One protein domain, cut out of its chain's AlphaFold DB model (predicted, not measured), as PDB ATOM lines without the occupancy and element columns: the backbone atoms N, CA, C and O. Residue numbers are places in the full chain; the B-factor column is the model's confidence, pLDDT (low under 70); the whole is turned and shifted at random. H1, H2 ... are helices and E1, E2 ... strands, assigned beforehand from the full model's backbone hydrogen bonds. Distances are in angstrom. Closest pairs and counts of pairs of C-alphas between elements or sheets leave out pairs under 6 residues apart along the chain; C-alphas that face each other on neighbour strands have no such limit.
ATOM      1  N   THR A  20     -40.487 -35.462  34.510       80.38
ATOM      2  CA  THR A  20     -40.566 -34.303  33.609       80.38
ATOM      3  C   THR A  20     -41.780 -34.463  32.696       80.38
ATOM      4  O   THR A  20     -41.693 -35.181  31.700       80.38
ATOM      5  N   PRO A  21     -42.937 -33.858  33.019       77.50
ATOM      6  CA  PRO A  21     -44.089 -33.886  32.135       77.50
ATOM      7  C   PRO A  21     -43.951 -32.833  31.030       77.50
ATOM      8  O   PRO A  21     -43.637 -31.670  31.290       77.50
ATOM      9  N   GLY A  22     -44.283 -33.212  29.799       68.12
ATOM     10  CA  GLY A  22     -44.549 -32.248  28.736       68.12
ATOM     11  C   GLY A  22     -44.235 -32.747  27.336       68.12
ATOM     12  O   GLY A  22     -43.438 -33.668  27.142       68.12
ATOM     13  N   TYR A  23     -44.837 -32.063  26.367       59.34
ATOM     14  CA  TYR A  23     -44.553 -32.143  24.936       59.34
ATOM     15  C   TYR A  23     -43.052 -32.273  24.609       59.34
ATOM     16  O   TYR A  23     -42.665 -33.075  23.762       59.34
ATOM     17  N   GLU A  24     -42.186 -31.533  25.301       57.56
ATOM     18  CA  GLU A  24     -40.750 -31.484  25.010       57.56
ATOM     19  C   GLU A  24     -40.003 -32.777  25.367       57.56
ATOM     20  O   GLU A  24     -38.887 -32.991  24.898       57.56
ATOM     21  N   THR A  25     -40.614 -33.638  26.180       55.50
ATOM     22  CA  THR A  25     -40.079 -34.957  26.554       55.50
ATOM     23  C   THR A  25     -40.677 -36.108  25.757       55.50
ATOM     24  O   THR A  25     -40.269 -37.256  25.941       55.50
ATOM     25  N   PHE A  26     -41.618 -35.831  24.847       58.00
ATOM     26  CA  PHE A  26     -42.123 -36.871  23.967       58.00
ATOM     27  C   PHE A  26     -41.007 -37.326  23.010       58.00
ATOM     28  O   PHE A  26     -40.358 -36.489  22.376       58.00
ATOM     29  N   PRO A  27     -40.800 -38.646  22.837       48.09
ATOM     30  CA  PRO A  27     -39.752 -39.197  21.967       48.09
ATOM     31  C   PRO A  27     -39.906 -38.806  20.482       48.09
ATOM     32  O   PRO A  27     -39.010 -39.030  19.674       48.09
ATOM     33  N   CYS A  28     -41.027 -38.185  20.126       47.12
ATOM     34  CA  CYS A  28     -41.375 -37.636  18.822       47.12
ATOM     35  C   CYS A  28     -41.374 -36.097  18.828       47.12
ATOM     36  O   CYS A  28     -42.228 -35.468  18.206       47.12
ATOM     37  N   HIS A  29     -40.441 -35.457  19.535       49.28
ATOM     38  CA  HIS A  29     -40.271 -34.011  19.435       49.28
ATOM     39  C   HIS A  29     -39.953 -33.643  17.964       49.28
ATOM     40  O   HIS A  29     -38.984 -34.154  17.398       49.28
ATOM     41  N   PRO A  30     -40.678 -32.706  17.322       49.97
ATOM     42  CA  PRO A  30     -40.475 -32.336  15.911       49.97
ATOM     43  C   PRO A  30     -39.115 -31.709  15.577       49.97
ATOM     44  O   PRO A  30     -38.861 -31.366  14.429       49.97
ATOM     45  N   LYS A  31     -38.223 -31.552  16.563       52.28
ATOM     46  CA  LYS A  31     -36.847 -31.083  16.361       52.28
ATOM     47  C   LYS A  31     -35.823 -32.219  16.302       52.28
ATOM     48  O   LYS A  31     -34.685 -31.958  15.932       52.28
ATOM     49  N   THR A  32     -36.199 -33.448  16.659       50.12
ATOM     50  CA  THR A  32     -35.299 -34.615  16.684       50.12
ATOM     51  C   THR A  32     -35.637 -35.662  15.617       50.12
ATOM     52  O   THR A  32     -34.922 -36.649  15.490       50.12
ATOM     53  N   GLY A  33     -36.674 -35.430  14.803       52.31
ATOM     54  CA  GLY A  33     -37.023 -36.240  13.632       52.31
ATOM     55  C   GLY A  33     -38.028 -35.526  12.722       52.31
ATOM     56  O   GLY A  33     -38.593 -34.501  13.105       52.31
ATOM     57  N   SER A  34     -38.269 -36.067  11.525       52.84
ATOM     58  CA  SER A  34     -39.346 -35.640  10.618       52.84
ATOM     59  C   SER A  34     -40.708 -36.036  11.196       52.84
ATOM     60  O   SER A  34     -41.335 -37.006  10.773       52.84
ATOM     61  N   VAL A  35     -41.130 -35.338  12.241       57.22
ATOM     62  CA  VAL A  35     -42.416 -35.576  12.892       57.22
ATOM     63  C   VAL A  35     -43.475 -34.823  12.101       57.22
ATOM     64  O   VAL A  35     -43.294 -33.649  11.779       57.22
ATOM     65  N   SER A  36     -44.566 -35.514  11.766       63.47
ATOM     66  CA  SER A  36     -45.735 -34.907  11.125       63.47
ATOM     67  C   SER A  36     -46.164 -33.661  11.900       63.47
ATOM     68  O   SER A  36     -46.250 -33.698  13.130       63.47
ATOM     69  N   THR A  37     -46.492 -32.576  11.197       68.25
ATOM     70  CA  THR A  37     -47.080 -31.377  11.819       68.25
ATOM     71  C   THR A  37     -48.361 -31.698  12.587       68.25
ATOM     72  O   THR A  37     -48.691 -30.995  13.535       68.25
ATOM     73  N   ASN A  38     -49.032 -32.795  12.225       75.69
ATOM     74  CA  ASN A  38     -50.296 -33.231  12.810       75.69
ATOM     75  C   ASN A  38     -50.107 -34.357  13.836       75.69
ATOM     76  O   ASN A  38     -51.086 -34.944  14.284       75.69
ATOM     77  N   PHE A  39     -48.864 -34.672  14.228       76.06
ATOM     78  CA  PHE A  39     -48.572 -35.813  15.097       76.06
ATOM     79  C   PHE A  39     -49.451 -35.852  16.353       76.06
ATOM     80  O   PHE A  39     -49.928 -36.919  16.711       76.06
ATOM     81  N   PHE A  40     -49.698 -34.717  17.012       73.50
ATOM     82  CA  PHE A  40     -50.503 -34.681  18.242       73.50
ATOM     83  C   PHE A  40     -51.993 -34.891  17.984       73.50
ATOM     84  O   PHE A  40     -52.665 -35.578  18.755       73.50
ATOM     85  N   GLU A  41     -52.511 -34.348  16.885       79.31
ATOM     86  CA  GLU A  41     -53.884 -34.609  16.457       79.31
ATOM     87  C   GLU A  41     -54.077 -36.084  16.114       79.31
ATOM     88  O   GLU A  41     -55.113 -36.660  16.428       79.31
ATOM     89  N   ASP A  42     -53.080 -36.711  15.496       81.19
ATOM     90  CA  ASP A  42     -53.116 -38.133  15.171       81.19
ATOM     91  C   ASP A  42     -52.949 -38.987  16.435       81.19
ATOM     92  O   ASP A  42     -53.753 -39.879  16.692       81.19
ATOM     93  N   PHE A  43     -51.967 -38.668  17.281       79.69
ATOM     94  CA  PHE A  43     -51.661 -39.382  18.521       79.69
ATOM     95  C   PHE A  43     -52.825 -39.350  19.514       79.69
ATOM     96  O   PHE A  43     -53.164 -40.379  20.093       79.69
ATOM     97  N   SER A  44     -53.489 -38.203  19.671       80.69
ATOM     98  CA  SER A  44     -54.679 -38.072  20.525       80.69
ATOM     99  C   SER A  44     -55.881 -38.890  20.037       80.69
ATOM    100  O   SER A  44     -56.804 -39.128  20.811       80.69
ATOM    101  N   LYS A  45     -55.874 -39.369  18.784       84.81
ATOM    102  CA  LYS A  45     -56.886 -40.292  18.239       84.81
ATOM    103  C   LYS A  45     -56.478 -41.761  18.370       84.81
ATOM    104  O   LYS A  45     -57.341 -42.635  18.265       84.81
ATOM    105  N   VAL A  46     -55.194 -42.053  18.595       84.88
ATOM    106  CA  VAL A  46     -54.706 -43.425  18.777       84.88
ATOM    107  C   VAL A  46     -55.203 -43.958  20.114       84.88
ATOM    108  O   VAL A  46     -54.975 -43.370  21.171       84.88
ATOM    109  N   ARG A  47     -55.889 -45.102  20.063       86.31
ATOM    110  CA  ARG A  47     -56.367 -45.799  21.255       86.31
ATOM    111  C   ARG A  47     -55.305 -46.767  21.767       86.31
ATOM    112  O   ARG A  47     -54.682 -47.477  20.981       86.31
ATOM    113  N   ASP A  48     -55.127 -46.807  23.081       81.81
ATOM    114  CA  ASP A  48     -54.332 -47.822  23.761       81.81
ATOM    115  C   ASP A  48     -55.033 -49.195  23.729       81.81
ATOM    116  O   ASP A  48     -56.153 -49.350  23.231       81.81
ATOM    117  N   SER A  49     -54.383 -50.216  24.293       81.88
ATOM    118  CA  SER A  49     -54.935 -51.575  24.382       81.88
ATOM    119  C   SER A  49     -56.209 -51.682  25.231       81.88
ATOM    120  O   SER A  49     -56.869 -52.716  25.204       81.88
ATOM    121  N   GLN A  50     -56.563 -50.628  25.971       82.88
ATOM    122  CA  GLN A  50     -57.789 -50.507  26.760       82.88
ATOM    123  C   GLN A  50     -58.835 -49.617  26.062       82.88
ATOM    124  O   GLN A  50     -59.853 -49.267  26.656       82.88
ATOM    125  N   GLY A  51     -58.598 -49.220  24.807       84.56
ATOM    126  CA  GLY A  51     -59.508 -48.388  24.026       84.56
ATOM    127  C   GLY A  51     -59.492 -46.900  24.397       84.56
ATOM    128  O   GLY A  51     -60.313 -46.148  23.866       84.56
ATOM    129  N   ARG A  52     -58.593 -46.449  25.279       81.06
ATOM    130  CA  ARG A  52     -58.488 -45.048  25.715       81.06
ATOM    131  C   ARG A  52     -57.572 -44.278  24.780       81.06
ATOM    132  O   ARG A  52     -56.541 -44.798  24.376       81.06
ATOM    133  N   ALA A  53     -57.913 -43.034  24.484       85.25
ATOM    134  CA  ALA A  53     -57.035 -42.126  23.756       85.25
ATOM    135  C   ALA A  53     -56.623 -40.964  24.665       85.25
ATOM    136  O   ALA A  53     -57.300 -40.681  25.660       85.25
ATOM    137  N   TYR A  54     -55.505 -40.311  24.357       79.94
ATOM    138  CA  TYR A  54     -55.039 -39.186  25.161       79.94
ATOM    139  C   TYR A  54     -55.957 -37.972  25.000       79.94
ATOM    140  O   TYR A  54     -56.188 -37.493  23.894       79.94
ATOM    141  N   SER A  55     -56.436 -37.453  26.131       84.12
ATOM    142  CA  SER A  55     -57.098 -36.152  26.241       84.12
ATOM    143  C   SER A  55     -56.335 -35.260  27.226       84.12
ATOM    144  O   SER A  55     -55.588 -35.789  28.062       84.12
ATOM    145  N   PRO A  56     -56.540 -33.933  27.201       86.19
ATOM    146  CA  PRO A  56     -55.999 -33.028  28.214       86.19
ATOM    147  C   PRO A  56     -56.320 -33.458  29.653       86.19
ATOM    148  O   PRO A  56     -55.471 -33.399  30.542       86.19
ATOM    149  N   GLU A  57     -57.538 -33.934  29.909       89.12
ATOM    150  CA  GLU A  57     -57.999 -34.400  31.223       89.12
ATOM    151  C   GLU A  57     -57.252 -35.656  31.661       89.12
ATOM    152  O   GLU A  57     -56.750 -35.718  32.788       89.12
ATOM    153  N   LEU A  58     -57.139 -36.639  30.761       86.62
ATOM    154  CA  LEU A  58     -56.392 -37.861  31.032       86.62
ATOM    155  C   LEU A  58     -54.908 -37.551  31.255       86.62
ATOM    156  O   LEU A  58     -54.293 -38.129  32.150       86.62
ATOM    157  N   TRP A  59     -54.346 -36.614  30.491       87.75
ATOM    158  CA  TRP A  59     -52.972 -36.154  30.648       87.75
ATOM    159  C   TRP A  59     -52.740 -35.511  32.019       87.75
ATOM    160  O   TRP A  59     -51.875 -35.968  32.765       87.75
ATOM    161  N   LYS A  60     -53.570 -34.532  32.411       91.25
ATOM    162  CA  LYS A  60     -53.511 -33.897  33.741       91.25
ATOM    163  C   LYS A  60     -53.585 -34.934  34.863       91.25
ATOM    164  O   LYS A  60     -52.774 -34.890  35.785       91.25
ATOM    165  N   SER A  61     -54.525 -35.878  34.773       91.62
ATOM    166  CA  SER A  61     -54.676 -36.965  35.752       91.62
ATOM    167  C   SER A  61     -53.437 -37.866  35.806       91.62
ATOM    168  O   SER A  61     -52.921 -38.157  36.883       91.62
ATOM    169  N   THR A  62     -52.898 -38.243  34.646       88.31
ATOM    170  CA  THR A  62     -51.698 -39.086  34.544       88.31
ATOM    171  C   THR A  62     -50.487 -38.412  35.183       88.31
ATOM    172  O   THR A  62     -49.816 -39.031  36.007       88.31
ATOM    173  N   VAL A  63     -50.240 -37.138  34.866       90.38
ATOM    174  CA  VAL A  63     -49.120 -36.374  35.427       90.38
ATOM    175  C   VAL A  63     -49.259 -36.235  36.943       90.38
ATOM    176  O   VAL A  63     -48.314 -36.539  37.667       90.38
ATOM    177  N   LYS A  64     -50.442 -35.870  37.456       93.81
ATOM    178  CA  LYS A  64     -50.688 -35.797  38.908       93.81
ATOM    179  C   LYS A  64     -50.478 -37.147  39.605       93.81
ATOM    180  O   LYS A  64     -49.850 -37.217  40.664       93.81
ATOM    181  N   ASN A  65     -50.931 -38.240  38.996       91.94
ATOM    182  CA  ASN A  65     -50.692 -39.579  39.531       91.94
ATOM    183  C   ASN A  65     -49.198 -39.915  39.568       91.94
ATOM    184  O   ASN A  65     -48.742 -40.518  40.534       91.94
ATOM    185  N   TRP A  66     -48.410 -39.511  38.569       90.19
ATOM    186  CA  TRP A  66     -46.960 -39.713  38.590       90.19
ATOM    187  C   TRP A  66     -46.274 -38.907  39.687       90.19
ATOM    188  O   TRP A  66     -45.485 -39.488  40.425       90.19
ATOM    189  N   ILE A  67     -46.608 -37.620  39.830       93.12
ATOM    190  CA  ILE A  67     -46.043 -36.732  40.862       93.12
ATOM    191  C   ILE A  67     -46.282 -37.313  42.262       93.12
ATOM    192  O   ILE A  67     -45.345 -37.504  43.034       93.12
ATOM    193  N   SER A  68     -47.531 -37.667  42.566       93.31
ATOM    194  CA  SER A  68     -47.876 -38.275  43.858       93.31
ATOM    195  C   SER A  68     -47.237 -39.655  44.044       93.31
ATOM    196  O   SER A  68     -46.751 -39.966  45.128       93.31
ATOM    197  N   SER A  69     -47.161 -40.469  42.983       91.31
ATOM    198  CA  SER A  69     -46.528 -41.789  43.056       91.31
ATOM    199  C   SER A  69     -45.035 -41.694  43.354       91.31
ATOM    200  O   SER A  69     -44.563 -42.441  44.205       91.31
ATOM    201  N   ILE A  70     -44.279 -40.819  42.673       90.56
ATOM    202  CA  ILE A  70     -42.833 -40.700  42.926       90.56
ATOM    203  C   ILE A  70     -42.569 -40.243  44.357       90.56
ATOM    204  O   ILE A  70     -41.728 -40.850  45.007       90.56
ATOM    205  N   SER A  71     -43.343 -39.276  44.858       91.44
ATOM    206  CA  SER A  71     -43.250 -38.812  46.244       91.44
ATOM    207  C   SER A  71     -43.457 -39.965  47.229       91.44
ATOM    208  O   SER A  71     -42.641 -40.192  48.117       91.44
ATOM    209  N   ALA A  72     -44.505 -40.767  47.015       91.75
ATOM    210  CA  ALA A  72     -44.842 -41.874  47.900       91.75
ATOM    211  C   ALA A  72     -43.842 -43.045  47.843       91.75
ATOM    212  O   ALA A  72     -43.559 -43.654  48.869       91.75
ATOM    213  N   MET A  73     -43.330 -43.402  46.658       90.19
ATOM    214  CA  MET A  73     -42.427 -44.557  46.514       90.19
ATOM    215  C   MET A  73     -40.983 -44.238  46.903       90.19
ATOM    216  O   MET A  73     -40.270 -45.127  47.356       90.19
ATOM    217  N   TYR A  74     -40.536 -43.001  46.684       89.38
ATOM    218  CA  TYR A  74     -39.155 -42.574  46.899       89.38
ATOM    219  C   TYR A  74     -39.054 -41.632  48.103       89.38
ATOM    220  O   TYR A  74     -38.417 -40.591  48.016       89.38
ATOM    221  N   SER A  75     -39.665 -41.996  49.233       84.88
ATOM    222  CA  SER A  75     -39.717 -41.145  50.435       84.88
ATOM    223  C   SER A  75     -38.344 -40.750  50.988       84.88
ATOM    224  O   SER A  75     -38.217 -39.700  51.612       84.88
ATOM    225  N   ASP A  76     -37.325 -41.580  50.747       85.31
ATOM    226  CA  ASP A  76     -35.962 -41.386  51.257       85.31
ATOM    227  C   ASP A  76     -35.004 -40.776  50.214       85.31
ATOM    228  O   ASP A  76     -33.818 -40.595  50.486       85.31
ATOM    229  N   VAL A  77     -35.497 -40.463  49.009       87.62
ATOM    230  CA  VAL A  77     -34.712 -39.898  47.902       87.62
ATOM    231  C   VAL A  77     -35.353 -38.592  47.451       87.62
ATOM    232  O   VAL A  77     -36.571 -38.471  47.375       87.62
ATOM    233  N   LEU A  78     -34.544 -37.591  47.102       88.31
ATOM    234  CA  LEU A  78     -35.083 -36.319  46.629       88.31
ATOM    235  C   LEU A  78     -35.788 -36.499  45.278       88.31
ATOM    236  O   LEU A  78     -35.174 -36.793  44.250       88.31
ATOM    237  N   THR A  79     -37.099 -36.293  45.270       92.00
ATOM    238  CA  THR A  79     -37.898 -36.286  44.043       92.00
ATOM    239  C   THR A  79     -38.082 -34.868  43.534       92.00
ATOM    240  O   THR A  79     -38.351 -33.960  44.326       92.00
ATOM    241  N   PHE A  80     -38.006 -34.676  42.219       91.56
ATOM    242  CA  PHE A  80     -38.305 -33.391  41.603       91.56
ATOM    243  C   PHE A  80     -39.135 -33.520  40.332       91.56
ATOM    244  O   PHE A  80     -39.138 -34.547  39.651       91.56
ATOM    245  N   VAL A  81     -39.829 -32.434  40.006       91.69
ATOM    246  CA  VAL A  81     -40.592 -32.278  38.774       91.69
ATOM    247  C   VAL A  81     -40.024 -31.106  38.000       91.69
ATOM    248  O   VAL A  81     -40.067 -29.964  38.459       91.69
ATOM    249  N   SER A  82     -39.486 -31.385  36.817       89.00
ATOM    250  CA  SER A  82     -38.971 -30.355  35.918       89.00
ATOM    251  C   SER A  82     -40.040 -29.978  34.901       89.00
ATOM    252  O   SER A  82     -40.534 -30.821  34.154       89.00
ATOM    253  N   LEU A  83     -40.438 -28.710  34.889       88.50
ATOM    254  CA  LEU A  83     -41.547 -28.215  34.082       88.50
ATOM    255  C   LEU A  83     -41.036 -27.309  32.963       88.50
ATOM    256  O   LEU A  83     -40.139 -26.495  33.160       88.50
ATOM    257  N   ASN A  84     -41.657 -27.373  31.788       84.94
ATOM    258  CA  ASN A  84     -41.563 -26.276  30.825       84.94
ATOM    259  C   ASN A  84     -42.934 -25.657  30.584       84.94
ATOM    260  O   ASN A  84     -43.212 -24.589  31.116       84.94
ATOM    261  N   ARG A  85     -43.811 -26.332  29.843       87.69
ATOM    262  CA  ARG A  85     -45.246 -25.995  29.795       87.69
ATOM    263  C   ARG A  85     -46.105 -27.094  30.395       87.69
ATOM    264  O   ARG A  85     -47.193 -26.825  30.879       87.69
ATOM    265  N   GLY A  86     -45.637 -28.340  30.360       85.56
ATOM    266  CA  GLY A  86     -46.389 -29.486  30.866       85.56
ATOM    267  C   GLY A  86     -47.610 -29.855  30.020       85.56
ATOM    268  O   GLY A  86     -48.247 -30.850  30.326       85.56
ATOM    269  N   GLY A  87     -47.945 -29.109  28.965       86.19
ATOM    270  CA  GLY A  87     -49.039 -29.423  28.044       86.19
ATOM    271  C   GLY A  87     -48.821 -30.722  27.267       86.19
ATOM    272  O   GLY A  87     -47.676 -31.100  26.995       86.19
ATOM    273  N   LEU A  88     -49.924 -31.376  26.898       80.12
ATOM    274  CA  LEU A  88     -49.930 -32.411  25.862       80.12
ATOM    275  C   LEU A  88     -49.863 -31.748  24.480       80.12
ATOM    276  O   LEU A  88     -49.131 -32.220  23.611       80.12
ATOM    277  N   PHE A  89     -50.592 -30.641  24.309       80.38
ATOM    278  CA  PHE A  89     -50.616 -29.844  23.085       80.38
ATOM    279  C   PHE A  89     -49.785 -28.554  23.216       80.38
ATOM    280  O   PHE A  89     -49.646 -28.018  24.320       80.38
ATOM    281  N   PRO A  90     -49.232 -28.018  22.108       77.81
ATOM    282  CA  PRO A  90     -48.398 -26.814  22.132       77.81
ATOM    283  C   PRO A  90     -49.076 -25.555  22.683       77.81
ATOM    284  O   PRO A  90     -48.392 -24.661  23.166       77.81
ATOM    285  N   GLU A  91     -50.392 -25.429  22.584       83.12
ATOM    286  CA  GLU A  91     -51.167 -24.290  23.079       83.12
ATOM    287  C   GLU A  91     -51.376 -24.326  24.597       83.12
ATOM    288  O   GLU A  91     -51.582 -23.281  25.217       83.12
ATOM    289  N   GLU A  92     -51.249 -25.497  25.216       87.25
ATOM    290  CA  GLU A  92     -51.491 -25.687  26.639       87.25
ATOM    291  C   GLU A  92     -50.304 -25.213  27.487       87.25
ATOM    292  O   GLU A  92     -49.131 -25.379  27.141       87.25
ATOM    293  N   ASP A  93     -50.605 -24.618  28.640       90.62
ATOM    294  CA  ASP A  93     -49.618 -24.306  29.670       90.62
ATOM    295  C   ASP A  93     -50.166 -24.711  31.041       90.62
ATOM    296  O   ASP A  93     -51.012 -24.043  31.634       90.62
ATOM    297  N   TYR A  94     -49.689 -25.853  31.523       93.00
ATOM    298  CA  TYR A  94     -49.994 -26.431  32.828       93.00
ATOM    299  C   TYR A  94     -48.844 -26.246  33.821       93.00
ATOM    300  O   TYR A  94     -48.819 -26.907  34.858       93.00
ATOM    301  N   PHE A  95     -47.900 -25.341  33.536       93.56
ATOM    302  CA  PHE A  95     -46.743 -25.087  34.387       93.56
ATOM    303  C   PHE A  95     -47.152 -24.770  35.828       93.56
ATOM    304  O   PHE A  95     -46.672 -25.405  36.763       93.56
ATOM    305  N   GLN A  96     -48.080 -23.828  36.018       95.94
ATOM    306  CA  GLN A  96     -48.550 -23.475  37.358       95.94
ATOM    307  C   GLN A  96     -49.300 -24.640  38.017       95.94
ATOM    308  O   GLN A  96     -48.991 -24.986  39.152       95.94
ATOM    309  N   LEU A  97     -50.212 -25.290  37.286       96.19
ATOM    310  CA  LEU A  97     -51.030 -26.395  37.797       96.19
ATOM    311  C   LEU A  97     -50.177 -27.548  38.345       96.19
ATOM    312  O   LEU A  97     -50.462 -28.080  39.416       96.19
ATOM    313  N   PHE A  98     -49.155 -27.970  37.599       95.50
ATOM    314  CA  PHE A  98     -48.291 -29.065  38.036       95.50
ATOM    315  C   PHE A  98     -47.255 -28.620  39.061       95.50
ATOM    316  O   PHE A  98     -46.897 -29.422  39.921       95.50
ATOM    317  N   GLY A  99     -46.807 -27.365  39.017       95.88
ATOM    318  CA  GLY A  99     -45.931 -26.818  40.047       95.88
ATOM    319  C   GLY A  99     -46.618 -26.773  41.409       95.88
ATOM    320  O   GLY A  99     -46.083 -27.310  42.372       95.88
ATOM    321  N   GLU A 100     -47.841 -26.243  41.477       97.44
ATOM    322  CA  GLU A 100     -48.651 -26.223  42.704       97.44
ATOM    323  C   GLU A 100     -48.912 -27.638  43.231       97.44
ATOM    324  O   GLU A 100     -48.676 -27.911  44.403       97.44
ATOM    325  N   TYR A 101     -49.287 -28.572  42.354       97.25
ATOM    326  CA  TYR A 101     -49.509 -29.959  42.760       97.25
ATOM    327  C   TYR A 101     -48.225 -30.672  43.227       97.25
ATOM    328  O   TYR A 101     -48.274 -31.543  44.094       97.25
ATOM    329  N   SER A 102     -47.060 -30.305  42.680       96.00
ATOM    330  CA  SER A 102     -45.765 -30.811  43.158       96.00
ATOM    331  C   SER A 102     -45.491 -30.338  44.582       96.00
ATOM    332  O   SER A 102     -45.115 -31.149  45.426       96.00
ATOM    333  N   VAL A 103     -45.766 -29.061  44.869       96.75
ATOM    334  CA  VAL A 103     -45.657 -28.494  46.221       96.75
ATOM    335  C   VAL A 103     -46.589 -29.207  47.200       96.75
ATOM    336  O   VAL A 103     -46.141 -29.601  48.273       96.75
ATOM    337  N   GLU A 104     -47.850 -29.438  46.816       97.06
ATOM    338  CA  GLU A 104     -48.823 -30.193  47.624       97.06
ATOM    339  C   GLU A 104     -48.335 -31.612  47.957       97.06
ATOM    340  O   GLU A 104     -48.597 -32.120  49.044       97.06
ATOM    341  N   CYS A 105     -47.599 -32.249  47.042       95.50
ATOM    342  CA  CYS A 105     -47.035 -33.586  47.230       95.50
ATOM    343  C   CYS A 105     -45.639 -33.584  47.881       95.50
ATOM    344  O   CYS A 105     -44.996 -34.634  47.906       95.50
ATOM    345  N   HIS A 106     -45.142 -32.437  48.356       93.81
ATOM    346  CA  HIS A 106     -43.784 -32.263  48.893       93.81
ATOM    347  C   HIS A 106     -42.657 -32.659  47.921       93.81
ATOM    348  O   HIS A 106     -41.568 -33.056  48.328       93.81
ATOM    349  N   VAL A 107     -42.910 -32.524  46.620       94.62
ATOM    350  CA  VAL A 107     -41.943 -32.784  45.551       94.62
ATOM    351  C   VAL A 107     -41.276 -31.474  45.151       94.62
ATOM    352  O   VAL A 107     -41.943 -30.450  44.991       94.62
ATOM    353  N   MET A 108     -39.957 -31.500  44.951       94.75
ATOM    354  CA  MET A 108     -39.223 -30.327  44.482       94.75
ATOM    355  C   MET A 108     -39.754 -29.871  43.124       94.75
ATOM    356  O   MET A 108     -40.015 -30.687  42.237       94.75
ATOM    357  N   VAL A 109     -39.864 -28.563  42.932       95.00
ATOM    358  CA  VAL A 109     -40.368 -27.993  41.680       95.00
ATOM    359  C   VAL A 109     -39.239 -27.354  40.894       95.00
ATOM    360  O   VAL A 109     -38.344 -26.717  41.451       95.00
ATOM    361  N   GLY A 110     -39.276 -27.502  39.577       93.12
ATOM    362  CA  GLY A 110     -38.233 -26.970  38.734       93.12
ATOM    363  C   GLY A 110     -38.655 -26.596  37.338       93.12
ATOM    364  O   GLY A 110     -39.794 -26.802  36.926       93.12
ATOM    365  N   GLN A 111     -37.704 -26.021  36.609       90.62
ATOM    366  CA  GLN A 111     -37.853 -25.758  35.189       90.62
ATOM    367  C   GLN A 111     -36.687 -26.330  34.391       90.62
ATOM    368  O   GLN A 111     -35.524 -26.109  34.734       90.62
ATOM    369  N   ASN A 112     -37.018 -26.941  33.251       87.62
ATOM    370  CA  ASN A 112     -36.071 -27.148  32.169       87.62
ATOM    371  C   ASN A 112     -36.021 -25.903  31.282       87.62
ATOM    372  O   ASN A 112     -37.049 -25.413  30.806       87.62
ATOM    373  N   GLY A 113     -34.825 -25.369  31.059       89.62
ATOM    374  CA  GLY A 113     -34.635 -24.287  30.107       89.62
ATOM    375  C   GLY A 113     -34.194 -22.964  30.706       89.62
ATOM    376  O   GLY A 113     -34.475 -21.930  30.096       89.62
ATOM    377  N   ILE A 114     -33.534 -22.949  31.868       93.81
ATOM    378  CA  ILE A 114     -33.005 -21.695  32.409       93.81
ATOM    379  C   ILE A 114     -31.899 -21.137  31.495       93.81
ATOM    380  O   ILE A 114     -31.087 -21.876  30.930       93.81
ATOM    381  N   LYS A 115     -31.899 -19.812  31.327       96.00
ATOM    382  CA  LYS A 115     -30.940 -19.026  30.541       96.00
ATOM    383  C   LYS A 115     -30.517 -17.805  31.351       96.00
ATOM    384  O   LYS A 115     -31.193 -17.430  32.307       96.00
ATOM    385  N   ALA A 116     -29.464 -17.116  30.926       97.44
ATOM    386  CA  ALA A 116     -28.967 -15.918  31.597       97.44
ATOM    387  C   ALA A 116     -30.006 -14.787  31.702       97.44
ATOM    388  O   ALA A 116     -29.990 -14.011  32.656       97.44
ATOM    389  N   SER A 117     -30.941 -14.706  30.751       96.38
ATOM    390  CA  SER A 117     -32.044 -13.735  30.765       96.38
ATOM    391  C   SER A 117     -33.251 -14.172  31.604       96.38
ATOM    392  O   SER A 117     -34.156 -13.369  31.843       96.38
ATOM    393  N   SER A 118     -33.293 -15.420  32.086       96.25
ATOM    394  CA  SER A 118     -34.433 -15.926  32.850       96.25
ATOM    395  C   SER A 118     -34.642 -15.125  34.133       96.25
ATOM    396  O   SER A 118     -33.702 -14.818  34.866       96.25
ATOM    397  N   TYR A 119     -35.905 -14.812  34.422       96.12
ATOM    398  CA  TYR A 119     -36.336 -14.187  35.676       96.12
ATOM    399  C   TYR A 119     -35.770 -12.782  35.955       96.12
ATOM    400  O   TYR A 119     -35.759 -12.345  37.102       96.12
ATOM    401  N   GLN A 120     -35.321 -12.048  34.931       95.31
ATOM    402  CA  GLN A 120     -34.902 -10.646  35.086       95.31
ATOM    403  C   GLN A 120     -36.053  -9.738  35.550       95.31
ATOM    404  O   GLN A 120     -35.843  -8.819  36.338       95.31
ATOM    405  N   ASN A 121     -37.281 -10.012  35.098       94.25
ATOM    406  CA  ASN A 121     -38.473  -9.311  35.559       94.25
ATOM    407  C   ASN A 121     -39.022  -9.962  36.840       94.25
ATOM    408  O   ASN A 121     -39.711 -10.982  36.771       94.25
ATOM    409  N   GLN A 122     -38.781  -9.331  37.992       91.06
ATOM    410  CA  GLN A 122     -39.289  -9.783  39.297       91.06
ATOM    411  C   GLN A 122     -40.825  -9.724  39.408       91.06
ATOM    412  O   GLN A 122     -41.422 -10.360  40.271       91.06
ATOM    413  N   ASN A 123     -41.500  -9.002  38.508       92.06
ATOM    414  CA  ASN A 123     -42.957  -9.016  38.422       92.06
ATOM    415  C   ASN A 123     -43.507 -10.140  37.528       92.06
ATOM    416  O   ASN A 123     -44.726 -10.317  37.469       92.06
ATOM    417  N   GLY A 124     -42.637 -10.896  36.848       93.38
ATOM    418  CA  GLY A 124     -43.019 -11.973  35.939       93.38
ATOM    419  C   GLY A 124     -43.637 -13.176  36.655       93.38
ATOM    420  O   GLY A 124     -43.233 -13.529  37.763       93.38
ATOM    421  N   GLY A 125     -44.590 -13.842  35.992       93.81
ATOM    422  CA  GLY A 125     -45.353 -14.957  36.568       93.81
ATOM    423  C   GLY A 125     -44.470 -16.085  37.111       93.81
ATOM    424  O   GLY A 125     -44.571 -16.420  38.286       93.81
ATOM    425  N   ARG A 126     -43.531 -16.606  36.305       93.56
ATOM    426  CA  ARG A 126     -42.637 -17.693  36.752       93.56
ATOM    427  C   ARG A 126     -41.719 -17.292  37.907       93.56
ATOM    428  O   ARG A 126     -41.493 -18.111  38.788       93.56
ATOM    429  N   TYR A 127     -41.226 -16.048  37.940       96.62
ATOM    430  CA  TYR A 127     -40.437 -15.561  39.079       96.62
ATOM    431  C   TYR A 127     -41.266 -15.637  40.366       96.62
ATOM    432  O   TYR A 127     -40.825 -16.236  41.343       96.62
ATOM    433  N   LYS A 128     -42.487 -15.082  40.351       97.62
ATOM    434  CA  LYS A 128     -43.375 -15.080  41.524       97.62
ATOM    435  C   LYS A 128     -43.718 -16.495  41.981       97.62
ATOM    436  O   LYS A 128     -43.609 -16.773  43.171       97.62
ATOM    437  N   LEU A 129     -44.058 -17.379  41.042       97.31
ATOM    438  CA  LEU A 129     -44.376 -18.778  41.335       97.31
ATOM    439  C   LEU A 129     -43.203 -19.498  42.003       97.31
ATOM    440  O   LEU A 129     -43.381 -20.053  43.081       97.31
ATOM    441  N   PHE A 130     -41.990 -19.424  41.445       97.12
ATOM    442  CA  PHE A 130     -40.832 -20.073  42.067       97.12
ATOM    443  C   PHE A 130     -40.510 -19.509  43.448       97.12
ATOM    444  O   PHE A 130     -40.254 -20.279  44.368       97.12
ATOM    445  N   ARG A 131     -40.584 -18.185  43.628       96.81
ATOM    446  CA  ARG A 131     -40.374 -17.553  44.941       96.81
ATOM    447  C   ARG A 131     -41.407 -17.996  45.975       96.81
ATOM    448  O   ARG A 131     -41.059 -18.125  47.143       96.81
ATOM    449  N   GLN A 132     -42.650 -18.218  45.557       97.50
ATOM    450  CA  GLN A 132     -43.712 -18.732  46.417       97.50
ATOM    451  C   GLN A 132     -43.496 -20.213  46.745       97.50
ATOM    452  O   GLN A 132     -43.517 -20.592  47.912       97.50
ATOM    453  N   TRP A 133     -43.257 -21.059  45.741       97.31
ATOM    454  CA  TRP A 133     -43.059 -22.496  45.936       97.31
ATOM    455  C   TRP A 133     -41.814 -22.811  46.770       97.31
ATOM    456  O   TRP A 133     -41.860 -23.705  47.612       97.31
ATOM    457  N   LYS A 134     -40.748 -22.013  46.620       95.25
ATOM    458  CA  LYS A 134     -39.507 -22.118  47.399       95.25
ATOM    459  C   LYS A 134     -39.720 -22.049  48.916       95.25
ATOM    460  O   LYS A 134     -38.910 -22.570  49.678       95.25
ATOM    461  N   GLN A 135     -40.806 -21.421  49.369       95.50
ATOM    462  CA  GLN A 135     -41.147 -21.353  50.794       95.50
ATOM    463  C   GLN A 135     -41.601 -22.704  51.366       95.50
ATOM    464  O   GLN A 135     -41.652 -22.850  52.582       95.50
ATOM    465  N   GLN A 136     -41.951 -23.667  50.510       96.25
ATOM    466  CA  GLN A 136     -42.556 -24.941  50.903       96.25
ATOM    467  C   GLN A 136     -41.721 -26.149  50.476       96.25
ATOM    468  O   GLN A 136     -41.636 -27.123  51.218       96.25
ATOM    469  N   VAL A 137     -41.095 -26.092  49.298       95.00
ATOM    470  CA  VAL A 137     -40.255 -27.173  48.762       95.00
ATOM    471  C   VAL A 137     -38.990 -26.604  48.118       95.00
ATOM    472  O   VAL A 137     -38.998 -25.451  47.671       95.00
ATOM    473  N   PRO A 138     -37.901 -27.385  48.017       94.94
ATOM    474  CA  PRO A 138     -36.729 -26.951  47.277       94.94
ATOM    475  C   PRO A 138     -37.015 -26.728  45.786       94.94
ATOM    476  O   PRO A 138     -37.880 -27.376  45.189       94.94
ATOM    477  N   VAL A 139     -36.246 -25.827  45.178       95.38
ATOM    478  CA  VAL A 139     -36.341 -25.479  43.759       95.38
ATOM    479  C   VAL A 139     -35.129 -26.004  42.996       95.38
ATOM    480  O   VAL A 139     -33.982 -25.722  43.343       95.38
ATOM    481  N   PHE A 140     -35.390 -26.733  41.913       93.44
ATOM    482  CA  PHE A 140     -34.379 -27.285  41.009       93.44
ATOM    483  C   PHE A 140     -34.461 -26.605  39.643       93.44
ATOM    484  O   PHE A 140     -35.547 -26.303  39.165       93.44
ATOM    485  N   GLN A 141     -33.347 -26.333  38.977       94.12
ATOM    486  CA  GLN A 141     -33.354 -25.758  37.629       94.12
ATOM    487  C   GLN A 141     -32.437 -26.554  36.710       94.12
ATOM    488  O   GLN A 141     -31.391 -27.031  37.135       94.12
ATOM    489  N   GLU A 142     -32.792 -26.647  35.433       91.75
ATOM    490  CA  GLU A 142     -31.941 -27.244  34.405       91.75
ATOM    491  C   GLU A 142     -31.636 -26.231  33.315       91.75
ATOM    492  O   GLU A 142     -32.531 -25.556  32.792       91.75
ATOM    493  N   MET A 143     -30.356 -26.130  32.963       93.38
ATOM    494  CA  MET A 143     -29.899 -25.277  31.873       93.38
ATOM    495  C   MET A 143     -30.583 -25.646  30.556       93.38
ATOM    496  O   MET A 143     -30.763 -26.819  30.236       93.38
ATOM    497  N   ALA A 144     -30.910 -24.639  29.746       87.81
ATOM    498  CA  ALA A 144     -31.511 -24.878  28.435       87.81
ATOM    499  C   ALA A 144     -30.605 -25.657  27.482       87.81
ATOM    500  O   ALA A 144     -31.117 -26.413  26.667       87.81
ATOM    501  N   LEU A 145     -29.298 -25.412  27.557       91.38
ATOM    502  CA  LEU A 145     -28.202 -26.061  26.840       91.38
ATOM    503  C   LEU A 145     -26.885 -25.586  27.472       91.38
ATOM    504  O   LEU A 145     -26.916 -24.750  28.378       91.38
ATOM    505  N   ALA A 146     -25.745 -26.082  26.989       94.06
ATOM    506  CA  ALA A 146     -24.441 -25.572  27.403       94.06
ATOM    507  C   ALA A 146     -24.341 -24.044  27.225       94.06
ATOM    508  O   ALA A 146     -24.899 -23.466  26.280       94.06
ATOM    509  N   SER A 147     -23.626 -23.392  28.138       94.88
ATOM    510  CA  SER A 147     -23.427 -21.945  28.117       94.88
ATOM    511  C   SER A 147     -22.757 -21.471  26.817       94.88
ATOM    512  O   SER A 147     -22.036 -22.205  26.139       94.88
ATOM    513  N   GLY A 148     -23.055 -20.236  26.411       92.69
ATOM    514  CA  GLY A 148     -22.585 -19.664  25.148       92.69
ATOM    515  C   GLY A 148     -23.307 -20.180  23.897       92.69
ATOM    516  O   GLY A 148     -23.019 -19.704  22.800       92.69
ATOM    517  N   ASN A 149     -24.272 -21.102  24.019       93.88
ATOM    518  CA  ASN A 149     -25.060 -21.546  22.871       93.88
ATOM    519  C   ASN A 149     -25.910 -20.392  22.297       93.88
ATOM    520  O   ASN A 149     -26.824 -19.883  22.957       93.88
ATOM    521  N   ILE A 150     -25.599 -20.007  21.054       91.06
ATOM    522  CA  ILE A 150     -26.204 -18.867  20.350       91.06
ATOM    523  C   ILE A 150     -27.629 -19.184  19.891       91.06
ATOM    524  O   ILE A 150     -28.524 -18.371  20.109       91.06
ATOM    525  N   GLU A 151     -27.863 -20.370  19.316       87.50
ATOM    526  CA  GLU A 151     -29.183 -20.784  18.806       87.50
ATOM    527  C   GLU A 151     -30.257 -20.666  19.894       87.50
ATOM    528  O   GLU A 151     -31.387 -20.238  19.660       87.50
ATOM    529  N   ARG A 152     -29.882 -21.024  21.122       85.31
ATOM    530  CA  ARG A 152     -30.793 -21.061  22.264       85.31
ATOM    531  C   ARG A 152     -30.635 -19.860  23.175       85.31
ATOM    532  O   ARG A 152     -31.410 -19.748  24.125       85.31
ATOM    533  N   GLN A 153     -29.718 -18.950  22.844       92.88
ATOM    534  CA  GLN A 153     -29.450 -17.710  23.567       92.88
ATOM    535  C   GLN A 153     -29.263 -17.964  25.068       92.88
ATOM    536  O   GLN A 153     -29.869 -17.303  25.908       92.88
ATOM    537  N   VAL A 154     -28.476 -18.990  25.411       93.88
ATOM    538  CA  VAL A 154     -28.304 -19.419  26.810       93.88
ATOM    539  C   VAL A 154     -27.603 -18.337  27.632       93.88
ATOM    540  O   VAL A 154     -27.952 -18.129  28.790       93.88
ATOM    541  N   GLY A 155     -26.670 -17.602  27.022       96.94
ATOM    542  CA  GLY A 155     -25.810 -16.635  27.707       96.94
ATOM    543  C   GLY A 155     -24.619 -17.298  28.407       96.94
ATOM    544  O   GLY A 155     -24.355 -18.484  28.203       96.94
ATOM    545  N   SER A 156     -23.868 -16.523  29.191       97.88
ATOM    546  CA  SER A 156     -22.702 -17.019  29.936       97.88
ATOM    547  C   SER A 156     -23.113 -17.914  31.107       97.88
ATOM    548  O   SER A 156     -24.220 -17.782  31.635       97.88
ATOM    549  N   LEU A 157     -22.205 -18.786  31.560       98.12
ATOM    550  CA  LEU A 157     -22.458 -19.628  32.731       98.12
ATOM    551  C   LEU A 157     -22.767 -18.783  33.977       98.12
ATOM    552  O   LEU A 157     -23.727 -19.080  34.679       98.12
ATOM    553  N   MET A 158     -22.028 -17.687  34.205       98.38
ATOM    554  CA  MET A 158     -22.306 -16.761  35.313       98.38
ATOM    555  C   MET A 158     -23.730 -16.200  35.244       98.38
ATOM    556  O   MET A 158     -24.454 -16.250  36.232       98.38
ATOM    557  N   GLY A 159     -24.174 -15.741  34.071       98.25
ATOM    558  CA  GLY A 159     -25.525 -15.201  33.925       98.25
ATOM    559  C   GLY A 159     -26.610 -16.243  34.220       98.25
ATOM    560  O   GLY A 159     -27.658 -15.912  34.771       98.25
ATOM    561  N   VAL A 160     -26.363 -17.514  33.888       97.94
ATOM    562  CA  VAL A 160     -27.271 -18.616  34.231       97.94
ATOM    563  C   VAL A 160     -27.284 -18.892  35.739       97.94
ATOM    564  O   VAL A 160     -28.361 -19.075  36.309       97.94
ATOM    565  N   MET A 161     -26.126 -18.853  36.403       97.88
ATOM    566  CA  MET A 161     -26.036 -18.967  37.865       97.88
ATOM    567  C   MET A 161     -26.803 -17.837  38.556       97.88
ATOM    568  O   MET A 161     -27.624 -18.083  39.435       97.88
ATOM    569  N   GLU A 162     -26.603 -16.594  38.117       98.06
ATOM    570  CA  GLU A 162     -27.342 -15.430  38.612       98.06
ATOM    571  C   GLU A 162     -28.851 -15.581  38.396       98.06
ATOM    572  O   GLU A 162     -29.640 -15.217  39.268       98.06
ATOM    573  N   ALA A 163     -29.275 -16.147  37.261       97.62
ATOM    574  CA  ALA A 163     -30.682 -16.426  37.004       97.62
ATOM    575  C   ALA A 163     -31.274 -17.409  38.022       97.62
ATOM    576  O   ALA A 163     -32.376 -17.169  38.515       97.62
ATOM    577  N   ALA A 164     -30.548 -18.474  38.370       97.19
ATOM    578  CA  ALA A 164     -30.968 -19.417  39.406       97.19
ATOM    579  C   ALA A 164     -31.037 -18.738  40.788       97.19
ATOM    580  O   ALA A 164     -32.018 -18.899  41.515       97.19
ATOM    581  N   VAL A 165     -30.056 -17.887  41.112       96.81
ATOM    582  CA  VAL A 165     -30.030 -17.112  42.364       96.81
ATOM    583  C   VAL A 165     -31.200 -16.129  42.465       96.81
ATOM    584  O   VAL A 165     -31.757 -15.966  43.548       96.81
ATOM    585  N   ARG A 166     -31.637 -15.498  41.361       96.81
ATOM    586  CA  ARG A 166     -32.781 -14.558  41.372       96.81
ATOM    587  C   ARG A 166     -34.042 -15.178  41.976       96.81
ATOM    588  O   ARG A 166     -34.782 -14.483  42.672       96.81
ATOM    589  N   ILE A 167     -34.278 -16.464  41.726       96.00
ATOM    590  CA  ILE A 167     -35.435 -17.193  42.255       96.00
ATOM    591  C   ILE A 167     -35.129 -17.988  43.531       96.00
ATOM    592  O   ILE A 167     -36.036 -18.633  44.042       96.00
ATOM    593  N   ASP A 168     -33.911 -17.883  44.078       95.06
ATOM    594  CA  ASP A 168     -33.430 -18.657  45.236       95.06
ATOM    595  C   ASP A 168     -33.550 -20.168  45.011       95.06
ATOM    596  O   ASP A 168     -34.081 -20.905  45.837       95.06
ATOM    597  N   ALA A 169     -33.087 -20.618  43.838       95.50
ATOM    598  CA  ALA A 169     -32.988 -22.038  43.535       95.50
ATOM    599  C   ALA A 169     -31.998 -22.734  44.482       95.50
ATOM    600  O   ALA A 169     -30.940 -22.194  44.802       95.50
ATOM    601  N   ASP A 170     -32.321 -23.963  44.877       93.94
ATOM    602  CA  ASP A 170     -31.453 -24.805  45.702       93.94
ATOM    603  C   ASP A 170     -30.464 -25.601  44.853       93.94
ATOM    604  O   ASP A 170     -29.349 -25.883  45.283       93.94
ATOM    605  N   TYR A 171     -30.881 -25.950  43.635       91.94
ATOM    606  CA  TYR A 171     -30.107 -26.762  42.711       91.94
ATOM    607  C   TYR A 171     -30.158 -26.202  41.295       91.94
ATOM    608  O   TYR A 171     -31.203 -25.757  40.813       91.94
ATOM    609  N   LEU A 172     -29.031 -26.317  40.599       94.00
ATOM    610  CA  LEU A 172     -28.920 -26.067  39.172       94.00
ATOM    611  C   LEU A 172     -28.150 -27.219  38.524       94.00
ATOM    612  O   LEU A 172     -26.988 -27.455  38.849       94.00
ATOM    613  N   ASN A 173     -28.786 -27.917  37.588       91.94
ATOM    614  CA  ASN A 173     -28.125 -28.889  36.731       91.94
ATOM    615  C   ASN A 173     -27.291 -28.156  35.674       91.94
ATOM    616  O   ASN A 173     -27.844 -27.503  34.782       91.94
ATOM    617  N   VAL A 174     -25.969 -28.265  35.794       93.50
ATOM    618  CA  VAL A 174     -24.994 -27.637  34.898       93.50
ATOM    619  C   VAL A 174     -24.511 -28.649  33.867       93.50
ATOM    620  O   VAL A 174     -24.182 -29.786  34.207       93.50
ATOM    621  N   TYR A 175     -24.412 -28.241  32.601       94.06
ATOM    622  CA  TYR A 175     -23.896 -29.124  31.557       94.06
ATOM    623  C   TYR A 175     -22.448 -29.535  31.833       94.06
ATOM    624  O   TYR A 175     -21.590 -28.701  32.115       94.06
TER     625      TYR A 175
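AT A GLANCE: This is residues 20 to 175 of the 208 residues of an uncharacterized protein of Bacteroides salyersiae (UniProt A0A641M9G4). A small curled sheet of four parallel strands has four helices, H2, H3, H4 and H5, over one face, making two layers. H2, the longest helix, packs on the sheet at E1 with its residues 66 to 73 and H5 is over E3, while the short helix H1 sits away from the sheet, between the long stretches with no named element at residues 20 to 38 and 44 to 55. The printed part has 156 residues, with five named helices and four named strands in the order H1 H2 E1 H3 E2 H4 E3 H5 E4; the sheet's order is E1 E2 E3 E4. The class is mixed, helices and strands, with under half of the residues in named elements. The whole is compact, with a radius of gyration of the C-alphas of 16.6 A and spans of 49 by 38 by 29 A.

IN THESE COORDINATES: After residues 20 to 38, which hold no named element, H1 covers residues 39 to 43, from C-alpha 39 at (-48.572, -35.813, 15.097). H2, residues 56 to 73, is 25.5 A long and begins at C-alpha 56 at (-55.999, -33.028, 28.214). E1 is residues 78 to 83, 16.3 A; H3 is residues 95 to 104, 14.3 A; E2 is residues 108 to 114, 16.1 A. H4 is residues 125 to 133, 12.2 A; E3 is residues 139 to 143, 13.5 A; H5 is residues 157 to 166, 14.4 A. E4, residues 171 to 173, ends at C-alpha 173 at (-28.125, -28.889, 36.731).

HOW THE PARTS SIT: The sheet is strongly twisted, with edge strands E1 and E4. N 81 and O 108 are 2.8 A apart between E1 and E2, N 142 and O 111 are 2.9 A apart between E2 and E3, and N 173 and O 141 are 2.8 A apart between E3 and E4, each within hydrogen-bond range. E1 H3 E2, E2 H4 E3 and E3 H5 E4 are strand-helix-strand units, two parallel neighbour strands with a helix between, each with a right-handed crossover. H3 is over E2 at a height over the sheet of 8.8 A, and H5 is over E3 at 9.1 A, on the same face as H4. H3 and H4 touch, closest at the C-alphas of Val 103 and Trp 133, 6.5 A, the same way at a shallow tilt of 4 degrees. H2 touches H3 with residues 63 to 68 alone, closest at the C-alphas of Ile 67 and Ser 102, 6.4 A. H1 is not on the sheet and is apart from H2. Every O i to N i+4 pair is within hydrogen-bond range in H1, H2, H3, H4 and H5.

THE WHOLE: The C-alphas farthest apart, those of Gly 51 and Met 158, are 50.1 A apart. The printed part has no cut. The links H1 to H2, E1 to H3 and E3 to H5 are long. The mean pLDDT of the printed part is 87.4, and residues 22 to 37 are under 70.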